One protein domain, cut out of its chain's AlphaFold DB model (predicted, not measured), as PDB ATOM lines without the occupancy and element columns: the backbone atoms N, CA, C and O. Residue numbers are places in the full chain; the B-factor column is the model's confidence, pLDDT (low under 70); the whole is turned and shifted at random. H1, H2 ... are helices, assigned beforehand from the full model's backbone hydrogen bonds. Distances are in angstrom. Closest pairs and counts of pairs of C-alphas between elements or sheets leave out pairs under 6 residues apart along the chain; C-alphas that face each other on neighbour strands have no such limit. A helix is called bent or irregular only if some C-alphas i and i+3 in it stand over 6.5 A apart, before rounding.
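AT A GLANCE: This is residues 15 to 95 of the 100 residues of an uncharacterized protein of Rhizophagus irregularis (UniProt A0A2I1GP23). A long helical arm, H3 followed by H4, leads away from a small head at one end, where H1 packs on H2 and, with residues 15 to 18, on residues 57 to 61 of H3; at the far end the short helix H5 turns back toward H4 without reaching it. H3, H4 and the stretch on to H5 make the length, and residues 65 to 78 along this arm stand free. The printed part has 81 residues with five named helices, H1 to H5 in order along the chain, and no named strand; the class is all helix. The whole is extended, with a radius of gyration of the C-alphas of 22.5 A, and the C-alphas span 67 by 29 by 16 A.

IN THESE COORDINATES: Begin with the longest helix, H3: find C-alpha 51 at (34.837, 8.697, 7.015), and from there residues 51 to 68 run 25.6 A to C-alpha 68 at (55.114, 24.091, 9.996). After it look for H4, residues 70 to 79, 14.3 A long. Go back to the first printed residue and you find H1, residues 15 to 28, 20.0 A long, with C-alpha 15 at (39.462, 17.327, 14.903). H2 is residues 37 to 48, 15.0 A long; it is neither bent nor irregular, but only just: C-alphas 45 and 48 are 6.1 A apart. H5, residues 88 to 95, is 10.2 A long and ends with C-alpha 95 at (82.579, 20.443, 7.823).

HOW THE PARTS SIT: Start on H3 at residues 57 to 61, which alone touch H1, at residues 15 to 18 of H1; the closest C-alphas are those of Leu 17 and Ala 61, 6.9 A apart. The two helices are about perpendicular, at 88 degrees. H1 also touches H2, the closest C-alphas being those of Lys 19 and Thr 41 at 5.6 A, with a steep tilt of 60 degrees, opposite ways. H2 and H3 are close but not clearly touching; their closest C-alphas, of Trp 45 and Lys 54, are 7.4 A apart, and they run opposite ways at a steep tilt of 51 degrees. H3 and H4 meet only through their link, Asn 69. H4 and H5 are apart, and both are apart from H1 and H2; H3 and H5 are apart too. In H1, H2, H3, H4 and H5 every O i to N i+4 pair is within hydrogen-bond range.

THE WHOLE: Look at Ile 34 and Glu 88 for the two C-alphas farthest apart, 67.8 A. The printed part has no cut. The links H2 to H3 and H3 to H4 are tight, those from H1 to H2 and H4 to H5 are short, and no link is long. The mean pLDDT of the printed part is 89.0, and residues 77 to 78 in H4 are under 70.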
ATOM      1  N   LYS A  15      40.509  16.905  13.967       97.06
ATOM      2  CA  LYS A  15      39.462  17.327  14.903       97.06
ATOM      3  C   LYS A  15      39.716  18.723  15.474       97.06
ATOM      4  O   LYS A  15      38.775  19.496  15.628       97.06
ATOM      5  N   GLU A  16      40.968  19.080  15.746       95.00
ATOM      6  CA  GLU A  16      41.328  20.434  16.185       95.00
ATOM      7  C   GLU A  16      41.126  21.470  15.074       95.00
ATOM      8  O   GLU A  16      40.672  22.578  15.351       95.00
ATOM      9  N   LEU A  17      41.370  21.103  13.812       94.50
ATOM     10  CA  LEU A  17      41.012  21.940  12.661       94.50
ATOM     11  C   LEU A  17      39.508  22.196  12.570       94.50
ATOM     12  O   LEU A  17      39.088  23.329  12.329       94.50
ATOM     13  N   LEU A  18      38.693  21.156  12.778       97.06
ATOM     14  CA  LEU A  18      37.242  21.310  12.844       97.06
ATOM     15  C   LEU A  18      36.855  22.253  13.990       97.06
ATOM     16  O   LEU A  18      36.066  23.167  13.770       97.06
ATOM     17  N   LYS A  19      37.445  22.069  15.180       96.44
ATOM     18  CA  LYS A  19      37.205  22.918  16.355       96.44
ATOM     19  C   LYS A  19      37.489  24.393  16.059       96.44
ATOM     20  O   LYS A  19      36.639  25.238  16.318       96.44
ATOM     21  N   GLN A  20      38.646  24.699  15.470       94.31
ATOM     22  CA  GLN A  20      39.025  26.066  15.087       94.31
ATOM     23  C   GLN A  20      38.072  26.653  14.039       94.31
ATOM     24  O   GLN A  20      37.645  27.801  14.150       94.31
ATOM     25  N   SER A  21      37.701  25.853  13.036       94.44
ATOM     26  CA  SER A  21      36.768  26.275  11.984       94.44
ATOM     27  C   SER A  21      35.382  26.590  12.555       94.44
ATOM     28  O   SER A  21      34.780  27.607  12.210       94.44
ATOM     29  N   LEU A  22      34.897  25.742  13.467       95.50
ATOM     30  CA  LEU A  22      33.630  25.927  14.165       95.50
ATOM     31  C   LEU A  22      33.670  27.165  15.062       95.50
ATOM     32  O   LEU A  22      32.749  27.971  15.025       95.50
ATOM     33  N   GLU A  23      34.746  27.360  15.825       95.69
ATOM     34  CA  GLU A  23      34.916  28.548  16.661       95.69
ATOM     35  C   GLU A  23      34.866  29.839  15.842       95.69
ATOM     36  O   GLU A  23      34.148  30.767  16.214       95.69
ATOM     37  N   ASN A  24      35.564  29.887  14.705       95.31
ATOM     38  CA  ASN A  24      35.542  31.045  13.813       95.31
ATOM     39  C   ASN A  24      34.129  31.335  13.289       95.31
ATOM     40  O   ASN A  24      33.701  32.490  13.282       95.31
ATOM     41  N   LYS A  25      33.384  30.293  12.904       95.00
ATOM     42  CA  LYS A  25      31.994  30.436  12.456       95.00
ATOM     43  C   LYS A  25      31.087  30.948  13.579       95.00
ATOM     44  O   LYS A  25      30.368  31.919  13.378       95.00
ATOM     45  N   LEU A  26      31.177  30.361  14.771       94.44
ATOM     46  CA  LEU A  26      30.380  30.766  15.932       94.44
ATOM     47  C   LEU A  26      30.671  32.201  16.376       94.44
ATOM     48  O   LEU A  26      29.752  32.917  16.765       94.44
ATOM     49  N   ARG A  27      31.934  32.639  16.308       94.44
ATOM     50  CA  ARG A  27      32.305  34.038  16.557       94.44
ATOM     51  C   ARG A  27      31.697  34.968  15.511       94.44
ATOM     52  O   ARG A  27      31.139  35.990  15.884       94.44
ATOM     53  N   SER A  28      31.753  34.596  14.230       95.12
ATOM     54  CA  SER A  28      31.132  35.373  13.147       95.12
ATOM     55  C   SER A  28      29.618  35.515  13.309       95.12
ATOM     56  O   SER A  28      29.056  36.519  12.884       95.12
ATOM     57  N   ASP A  29      28.966  34.519  13.908       94.06
ATOM     58  CA  ASP A  29      27.518  34.502  14.109       94.06
ATOM     59  C   ASP A  29      27.105  35.060  15.491       94.06
ATOM     60  O   ASP A  29      25.922  35.044  15.822       94.06
ATOM     61  N   ASN A  30      28.052  35.550  16.311       91.38
ATOM     62  CA  ASN A  30      27.845  35.963  17.712       91.38
ATOM     63  C   ASN A  30      27.212  34.873  18.604       91.38
ATOM     64  O   ASN A  30      26.520  35.163  19.576       91.38
ATOM     65  N   GLN A  31      27.454  33.601  18.284       91.19
ATOM     66  CA  GLN A  31      26.910  32.438  18.995       91.19
ATOM     67  C   GLN A  31      27.940  31.721  19.866       91.19
ATOM     68  O   GLN A  31      27.608  30.714  20.492       91.19
ATOM     69  N   ARG A  32      29.190  32.206  19.909       88.38
ATOM     70  CA  ARG A  32      30.268  31.552  20.663       88.38
ATOM     71  C   ARG A  32      29.822  31.276  22.101       88.38
ATOM     72  O   ARG A  32      29.846  30.125  22.515       88.38
ATOM     73  N   ASP A  33      29.390  32.293  22.834       88.12
ATOM     74  CA  ASP A  33      29.136  32.158  24.276       88.12
ATOM     75  C   ASP A  33      27.884  31.329  24.607       88.12
ATOM     76  O   ASP A  33      27.628  31.018  25.767       88.12
ATOM     77  N   ILE A  34      27.113  30.950  23.585       90.50
ATOM     78  CA  ILE A  34      25.885  30.160  23.704       90.50
ATOM     79  C   ILE A  34      26.175  28.669  23.498       90.50
ATOM     80  O   ILE A  34      25.541  27.816  24.118       90.50
ATOM     81  N   ILE A  35      27.115  28.341  22.608       91.31
ATOM     82  CA  ILE A  35      27.357  26.971  22.158       91.31
ATOM     83  C   ILE A  35      28.623  26.419  22.810       91.31
ATOM     84  O   ILE A  35      29.720  26.949  22.625       91.31
ATOM     85  N   ASP A  36      28.484  25.286  23.505       95.19
ATOM     86  CA  ASP A  36      29.630  24.507  23.971       95.19
ATOM     87  C   ASP A  36      30.417  23.979  22.765       95.19
ATOM     88  O   ASP A  36      30.005  23.046  22.062       95.19
ATOM     89  N   LEU A  37      31.567  24.608  22.525       94.81
ATOM     90  CA  LEU A  37      32.443  24.304  21.405       94.81
ATOM     91  C   LEU A  37      32.948  22.860  21.449       94.81
ATOM     92  O   LEU A  37      33.043  22.229  20.397       94.81
ATOM     93  N   ASP A  38      33.296  22.343  22.626       95.31
ATOM     94  CA  ASP A  38      33.921  21.028  22.751       95.31
ATOM     95  C   ASP A  38      32.905  19.913  22.536       95.31
ATOM     96  O   ASP A  38      33.140  19.012  21.724       95.31
ATOM     97  N   SER A  39      31.741  20.019  23.179       96.19
ATOM     98  CA  SER A  39      30.630  19.093  22.952       96.19
ATOM     99  C   SER A  39      30.181  19.104  21.487       96.19
ATOM    100  O   SER A  39      30.101  18.053  20.847       96.19
ATOM    101  N   THR A  40      30.013  20.289  20.894       96.56
ATOM    102  CA  THR A  40      29.579  20.420  19.494       96.56
ATOM    103  C   THR A  40      30.624  19.886  18.515       96.56
ATOM    104  O   THR A  40      30.281  19.197  17.553       96.56
ATOM    105  N   THR A  41      31.912  20.139  18.766       97.81
ATOM    106  CA  THR A  41      33.003  19.567  17.960       97.81
ATOM    107  C   THR A  41      32.986  18.043  18.036       97.81
ATOM    108  O   THR A  41      33.127  17.381  17.008       97.81
ATOM    109  N   ASN A  42      32.811  17.472  19.233       97.94
ATOM    110  CA  ASN A  42      32.737  16.025  19.430       97.94
ATOM    111  C   ASN A  42      31.563  15.409  18.670       97.94
ATOM    112  O   ASN A  42      31.750  14.402  17.993       97.94
ATOM    113  N   GLU A  43      30.389  16.026  18.753       98.00
ATOM    114  CA  GLU A  43      29.181  15.554  18.083       98.00
ATOM    115  C   GLU A  43      29.310  15.625  16.557       98.00
ATOM    116  O   GLU A  43      29.047  14.646  15.858       98.00
ATOM    117  N   ILE A  44      29.797  16.748  16.014       97.88
ATOM    118  CA  ILE A  44      30.026  16.864  14.569       97.88
ATOM    119  C   ILE A  44      31.062  15.833  14.118       97.88
ATOM    120  O   ILE A  44      30.816  15.093  13.165       97.88
ATOM    121  N   TRP A  45      32.200  15.756  14.814       98.31
ATOM    122  CA  TRP A  45      33.269  14.829  14.466       98.31
ATOM    123  C   TRP A  45      32.782  13.384  14.515       98.31
ATOM    124  O   TRP A  45      32.934  12.667  13.537       98.31
ATOM    125  N   ASN A  46      32.181  12.930  15.611       97.75
ATOM    126  CA  ASN A  46      31.847  11.519  15.782       97.75
ATOM    127  C   ASN A  46      30.627  11.100  14.964       97.75
ATOM    128  O   ASN A  46      30.701  10.074  14.285       97.75
ATOM    129  N   SER A  47      29.569  11.909  14.996       97.81
ATOM    130  CA  SER A  47      28.223  11.511  14.576       97.81
ATOM    131  C   SER A  47      27.829  12.056  13.202       97.81
ATOM    132  O   SER A  47      26.985  11.464  12.533       97.81
ATOM    133  N   ARG A  48      28.416  13.180  12.757       97.44
ATOM    134  CA  ARG A  48      27.965  13.889  11.538       97.44
ATOM    135  C   ARG A  48      28.942  13.838  10.374       97.44
ATOM    136  O   ARG A  48      28.514  13.929   9.226       97.44
ATOM    137  N   LEU A  49      30.239  13.702  10.639       97.62
ATOM    138  CA  LEU A  49      31.226  13.556   9.577       97.62
ATOM    139  C   LEU A  49      31.303  12.113   9.085       97.62
ATOM    140  O   LEU A  49      31.532  11.174   9.850       97.62
ATOM    141  N   THR A  50      31.229  11.963   7.768       98.19
ATOM    142  CA  THR A  50      31.569  10.713   7.088       98.19
ATOM    143  C   THR A  50      33.060  10.398   7.235       98.19
ATOM    144  O   THR A  50      33.893  11.285   7.447       98.19
ATOM    145  N   THR A  51      33.431   9.132   7.039       98.12
ATOM    146  CA  THR A  51      34.837   8.697   7.015       98.12
ATOM    147  C   THR A  51      35.673   9.493   6.011       98.12
ATOM    148  O   THR A  51      36.788   9.899   6.329       98.12
ATOM    149  N   SER A  52      35.122   9.790   4.828       98.19
ATOM    150  CA  SER A  52      35.809  10.592   3.805       98.19
ATOM    151  C   SER A  52      36.081  12.025   4.281       98.19
ATOM    152  O   SER A  52      37.187  12.539   4.125       98.19
ATOM    153  N   GLN A  53      35.115  12.663   4.947       97.81
ATOM    154  CA  GLN A  53      35.309  14.003   5.509       97.81
ATOM    155  C   GLN A  53      36.345  14.010   6.639       97.81
ATOM    156  O   GLN A  53      37.218  14.877   6.651       97.81
ATOM    157  N   LYS A  54      36.312  13.021   7.545       98.19
ATOM    158  CA  LYS A  54      37.344  12.850   8.587       98.19
ATOM    159  C   LYS A  54      38.736  12.690   7.979       98.19
ATOM    160  O   LYS A  54      39.696  13.297   8.458       98.19
ATOM    161  N   TYR A  55      38.838  11.909   6.906       97.44
ATOM    162  CA  TYR A  55      40.082  11.724   6.169       97.44
ATOM    163  C   TYR A  55      40.583  13.038   5.556       97.44
ATOM    164  O   TYR A  55      41.758  13.365   5.710       97.44
ATOM    165  N   MET A  56      39.706  13.838   4.941       97.50
ATOM    166  CA  MET A  56      40.082  15.147   4.392       97.50
ATOM    167  C   MET A  56      40.612  16.104   5.466       97.50
ATOM    168  O   MET A  56      41.675  16.694   5.273       97.50
ATOM    169  N   PHE A  57      39.933  16.213   6.614       97.12
ATOM    170  CA  PHE A  57      40.414  17.024   7.737       97.12
ATOM    171  C   PHE A  57      41.772  16.549   8.253       97.12
ATOM    172  O   PHE A  57      42.661  17.365   8.477       97.12
ATOM    173  N   THR A  58      41.947  15.235   8.405       96.62
ATOM    174  CA  THR A  58      43.207  14.640   8.872       96.62
ATOM    175  C   THR A  58      44.344  14.934   7.896       96.62
ATOM    176  O   THR A  58      45.369  15.470   8.298       96.62
ATOM    177  N   LYS A  59      44.123  14.714   6.594       96.44
ATOM    178  CA  LYS A  59      45.110  15.005   5.547       96.44
ATOM    179  C   LYS A  59      45.494  16.486   5.507       96.44
ATOM    180  O   LYS A  59      46.655  16.817   5.274       96.44
ATOM    181  N   PHE A  60      44.534  17.386   5.725       94.50
ATOM    182  CA  PHE A  60      44.823  18.818   5.801       94.50
ATOM    183  C   PHE A  60      45.672  19.159   7.032       94.50
ATOM    184  O   PHE A  60      46.639  19.908   6.907       94.50
ATOM    185  N   ALA A  61      45.367  18.559   8.185       93.50
ATOM    186  CA  ALA A  61      46.157  18.699   9.408       93.50
ATOM    187  C   ALA A  61      47.598  18.220   9.202       93.50
ATOM    188  O   ALA A  61      48.541  18.953   9.497       93.50
ATOM    189  N   ASP A  62      47.770  17.041   8.604       91.94
ATOM    190  CA  ASP A  62      49.083  16.471   8.304       91.94
ATOM    191  C   ASP A  62      49.897  17.380   7.383       91.94
ATOM    192  O   ASP A  62      51.082  17.613   7.620       91.94
ATOM    193  N   ASN A  63      49.266  17.934   6.347       91.44
ATOM    194  CA  ASN A  63      49.923  18.875   5.442       91.44
ATOM    195  C   ASN A  63      50.306  20.181   6.151       91.44
ATOM    196  O   ASN A  63      51.416  20.675   5.961       91.44
ATOM    197  N   ALA A  64      49.426  20.725   6.997       88.44
ATOM    198  CA  ALA A  64      49.723  21.916   7.786       88.44
ATOM    199  C   ALA A  64      50.888  21.672   8.761       88.44
ATOM    200  O   ALA A  64      51.784  22.507   8.867       88.44
ATOM    201  N   ASN A  65      50.922  20.511   9.418       87.69
ATOM    202  CA  ASN A  65      52.017  20.116  10.304       87.69
ATOM    203  C   ASN A  65      53.338  19.948   9.543       87.69
ATOM    204  O   ASN A  65      54.372  20.420  10.009       87.69
ATOM    205  N   LYS A  66      53.314  19.336   8.352       85.62
ATOM    206  CA  LYS A  66      54.498  19.229   7.483       85.62
ATOM    207  C   LYS A  66      55.042  20.600   7.094       85.62
ATOM    208  O   LYS A  66      56.241  20.812   7.204       85.62
ATOM    209  N   ASN A  67      54.166  21.528   6.707       84.12
ATOM    210  CA  ASN A  67      54.564  22.893   6.361       84.12
ATOM    211  C   ASN A  67      55.101  23.666   7.573       84.12
ATOM    212  O   ASN A  67      56.063  24.401   7.445       84.12
ATOM    213  N   ARG A  68      54.545  23.480   8.776       81.12
ATOM    214  CA  ARG A  68      55.114  24.091   9.996       81.12
ATOM    215  C   ARG A  68      56.522  23.584  10.306       81.12
ATOM    216  O   ARG A  68      57.321  24.317  10.876       81.12
ATOM    217  N   ASN A  69      56.814  22.345   9.926       76.50
ATOM    218  CA  ASN A  69      58.116  21.724  10.137       76.50
ATOM    219  C   ASN A  69      59.074  21.903   8.947       76.50
ATOM    220  O   ASN A  69      60.223  21.473   9.058       76.50
ATOM    221  N   SER A  70      58.656  22.517   7.830       77.19
ATOM    222  CA  SER A  70      59.487  22.597   6.619       77.19
ATOM    223  C   SER A  70      60.763  23.387   6.855       77.19
ATOM    224  O   SER A  70      61.832  22.909   6.494       77.19
ATOM    225  N   ASP A  71      60.674  24.526   7.537       75.38
ATOM    226  CA  ASP A  71      61.826  25.398   7.788       75.38
ATOM    227  C   ASP A  71      62.833  24.720   8.717       75.38
ATOM    228  O   ASP A  71      64.042  24.802   8.523       75.38
ATOM    229  N   THR A  72      62.340  23.973   9.708       73.31
ATOM    230  CA  THR A  72      63.204  23.187  10.599       73.31
ATOM    231  C   THR A  72      63.919  22.080   9.824       73.31
ATOM    232  O   THR A  72      65.120  21.885   9.997       73.31
ATOM    233  N   ILE A  73      63.207  21.381   8.935       70.38
ATOM    234  CA  ILE A  73      63.794  20.356   8.065       70.38
ATOM    235  C   ILE A  73      64.820  20.981   7.105       70.38
ATOM    236  O   ILE A  73      65.901  20.422   6.933       70.38
ATOM    237  N   GLU A  74      64.525  22.145   6.520       71.69
ATOM    238  CA  GLU A  74      65.436  22.874   5.632       71.69
ATOM    239  C   GLU A  74      66.717  23.301   6.362       71.69
ATOM    240  O   GLU A  74      67.821  23.099   5.851       71.69
ATOM    241  N   LEU A  75      66.594  23.839   7.577       72.75
ATOM    242  CA  LEU A  75      67.741  24.232   8.398       72.75
ATOM    243  C   LEU A  75      68.615  23.027   8.772       72.75
ATOM    244  O   LEU A  75      69.837  23.101   8.647       72.75
ATOM    245  N   ILE A  76      68.010  21.897   9.160       70.94
ATOM    246  CA  ILE A  76      68.741  20.648   9.428       70.94
ATOM    247  C   ILE A  76      69.462  20.155   8.164       70.94
ATOM    248  O   ILE A  76      70.630  19.773   8.228       70.94
ATOM    249  N   ALA A  77      68.799  20.184   7.005       67.50
ATOM    250  CA  ALA A  77      69.398  19.766   5.738       67.50
ATOM    251  C   ALA A  77      70.609  20.633   5.356       67.50
ATOM    252  O   ALA A  77      71.623  20.105   4.897       67.50
ATOM    253  N   ARG A  78      70.542  21.950   5.596       65.31
ATOM    254  CA  ARG A  78      71.671  22.865   5.377       65.31
ATOM    255  C   ARG A  78      72.853  22.570   6.293       65.31
ATOM    256  O   ARG A  78      73.973  22.576   5.802       65.31
ATOM    257  N   ILE A  79      72.620  22.284   7.575       72.50
ATOM    258  CA  ILE A  79      73.691  21.925   8.524       72.50
ATOM    259  C   ILE A  79      74.400  20.637   8.094       72.50
ATOM    260  O   ILE A  79      75.620  20.551   8.166       72.50
ATOM    261  N   ASN A  80      73.645  19.653   7.606       70.56
ATOM    262  CA  ASN A  80      74.200  18.372   7.163       70.56
ATOM    263  C   ASN A  80      74.850  18.425   5.769       70.56
ATOM    264  O   ASN A  80      75.381  17.417   5.305       70.56
ATOM    265  N   THR A  81      74.797  19.568   5.084       78.25
ATOM    266  CA  THR A  81      75.466  19.764   3.795       78.25
ATOM    267  C   THR A  81      76.837  20.404   4.031       78.25
ATOM    268  O   THR A  81      76.905  21.381   4.784       78.25
ATOM    269  N   PRO A  82      77.918  19.923   3.380       82.56
ATOM    270  CA  PRO A  82      79.217  20.580   3.454       82.56
ATOM    271  C   PRO A  82      79.112  22.066   3.088       82.56
ATOM    272  O   PRO A  82      78.636  22.431   2.012       82.56
ATOM    273  N   GLN A  83      79.538  22.927   4.003       78.50
ATOM    274  CA  GLN A  83      79.583  24.370   3.844       78.50
ATOM    275  C   GLN A  83      80.709  24.757   2.880       78.50
ATOM    276  O   GLN A  83      81.834  24.270   2.992       78.50
ATOM    277  N   ILE A  84      80.426  25.675   1.955       82.31
ATOM    278  CA  ILE A  84      81.458  26.292   1.113       82.31
ATOM    279  C   ILE A  84      82.199  27.320   1.971       82.31
ATOM    280  O   ILE A  84      81.613  28.319   2.388       82.31
ATOM    281  N   THR A  85      83.482  27.092   2.225       83.94
ATOM    282  CA  THR A  85      84.305  27.945   3.093       83.94
ATOM    283  C   THR A  85      85.410  28.647   2.311       83.94
ATOM    284  O   THR A  85      85.788  28.221   1.219       83.94
ATOM    285  N   LYS A  86      85.932  29.756   2.850       88.38
ATOM    286  CA  LYS A  86      86.980  30.555   2.188       88.38
ATOM    287  C   LYS A  86      88.387  30.194   2.653       88.38
ATOM    288  O   LYS A  86      89.358  30.638   2.047       88.38
ATOM    289  N   SER A  87      88.500  29.416   3.726       87.56
ATOM    290  CA  SER A  87      89.773  28.957   4.276       87.56
ATOM    291  C   SER A  87      89.709  27.502   4.737       87.56
ATOM    292  O   SER A  87      88.632  26.952   4.981       87.56
ATOM    293  N   GLU A  88      90.883  26.888   4.887       83.75
ATOM    294  CA  GLU A  88      91.036  25.529   5.422       83.75
ATOM    295  C   GLU A  88      90.629  25.430   6.899       83.75
ATOM    296  O   GLU A  88      90.073  24.414   7.323       83.75
ATOM    297  N   PHE A  89      90.853  26.500   7.672       84.75
ATOM    298  CA  PHE A  89      90.402  26.592   9.061       84.75
ATOM    299  C   PHE A  89      88.873  26.548   9.147       84.75
ATOM    300  O   PHE A  89      88.319  25.717   9.863       84.75
ATOM    301  N   GLU A  90      88.186  27.391   8.369       81.00
ATOM    302  CA  GLU A  90      86.722  27.384   8.293       81.00
ATOM    303  C   GLU A  90      86.198  26.033   7.792       81.00
ATOM    304  O   GLU A  90      85.235  25.517   8.351       81.00
ATOM    305  N   ASN A  91      86.848  25.433   6.786       83.12
ATOM    306  CA  ASN A  91      86.458  24.122   6.260       83.12
ATOM    307  C   ASN A  91      86.483  23.055   7.361       83.12
ATOM    308  O   ASN A  91      85.503  22.348   7.570       83.12
ATOM    309  N   SER A  92      87.589  22.987   8.103       82.81
ATOM    310  CA  SER A  92      87.773  22.013   9.183       82.81
ATOM    311  C   SER A  92      86.795  22.243  10.339       82.81
ATOM    312  O   SER A  92      86.326  21.287  10.949       82.81
ATOM    313  N   PHE A  93      86.474  23.505  10.636       81.56
ATOM    314  CA  PHE A  93      85.547  23.871  11.703       81.56
ATOM    315  C   PHE A  93      84.084  23.555  11.354       81.56
ATOM    316  O   PHE A  93      83.375  22.982  12.177       81.56
ATOM    317  N   PHE A  94      83.624  23.909  10.148       79.62
ATOM    318  CA  PHE A  94      82.217  23.760   9.754       79.62
ATOM    319  C   PHE A  94      81.872  22.385   9.176       79.62
ATOM    320  O   PHE A  94      80.750  21.923   9.366       79.62
ATOM    321  N   ASN A  95      82.815  21.727   8.498       81.19
ATOM    322  CA  ASN A  95      82.579  20.443   7.823       81.19
ATOM    323  C   ASN A  95      83.203  19.255   8.562       81.19
ATOM    324  O   ASN A  95      83.006  18.106   8.166       81.19
TER     325      ASN A  95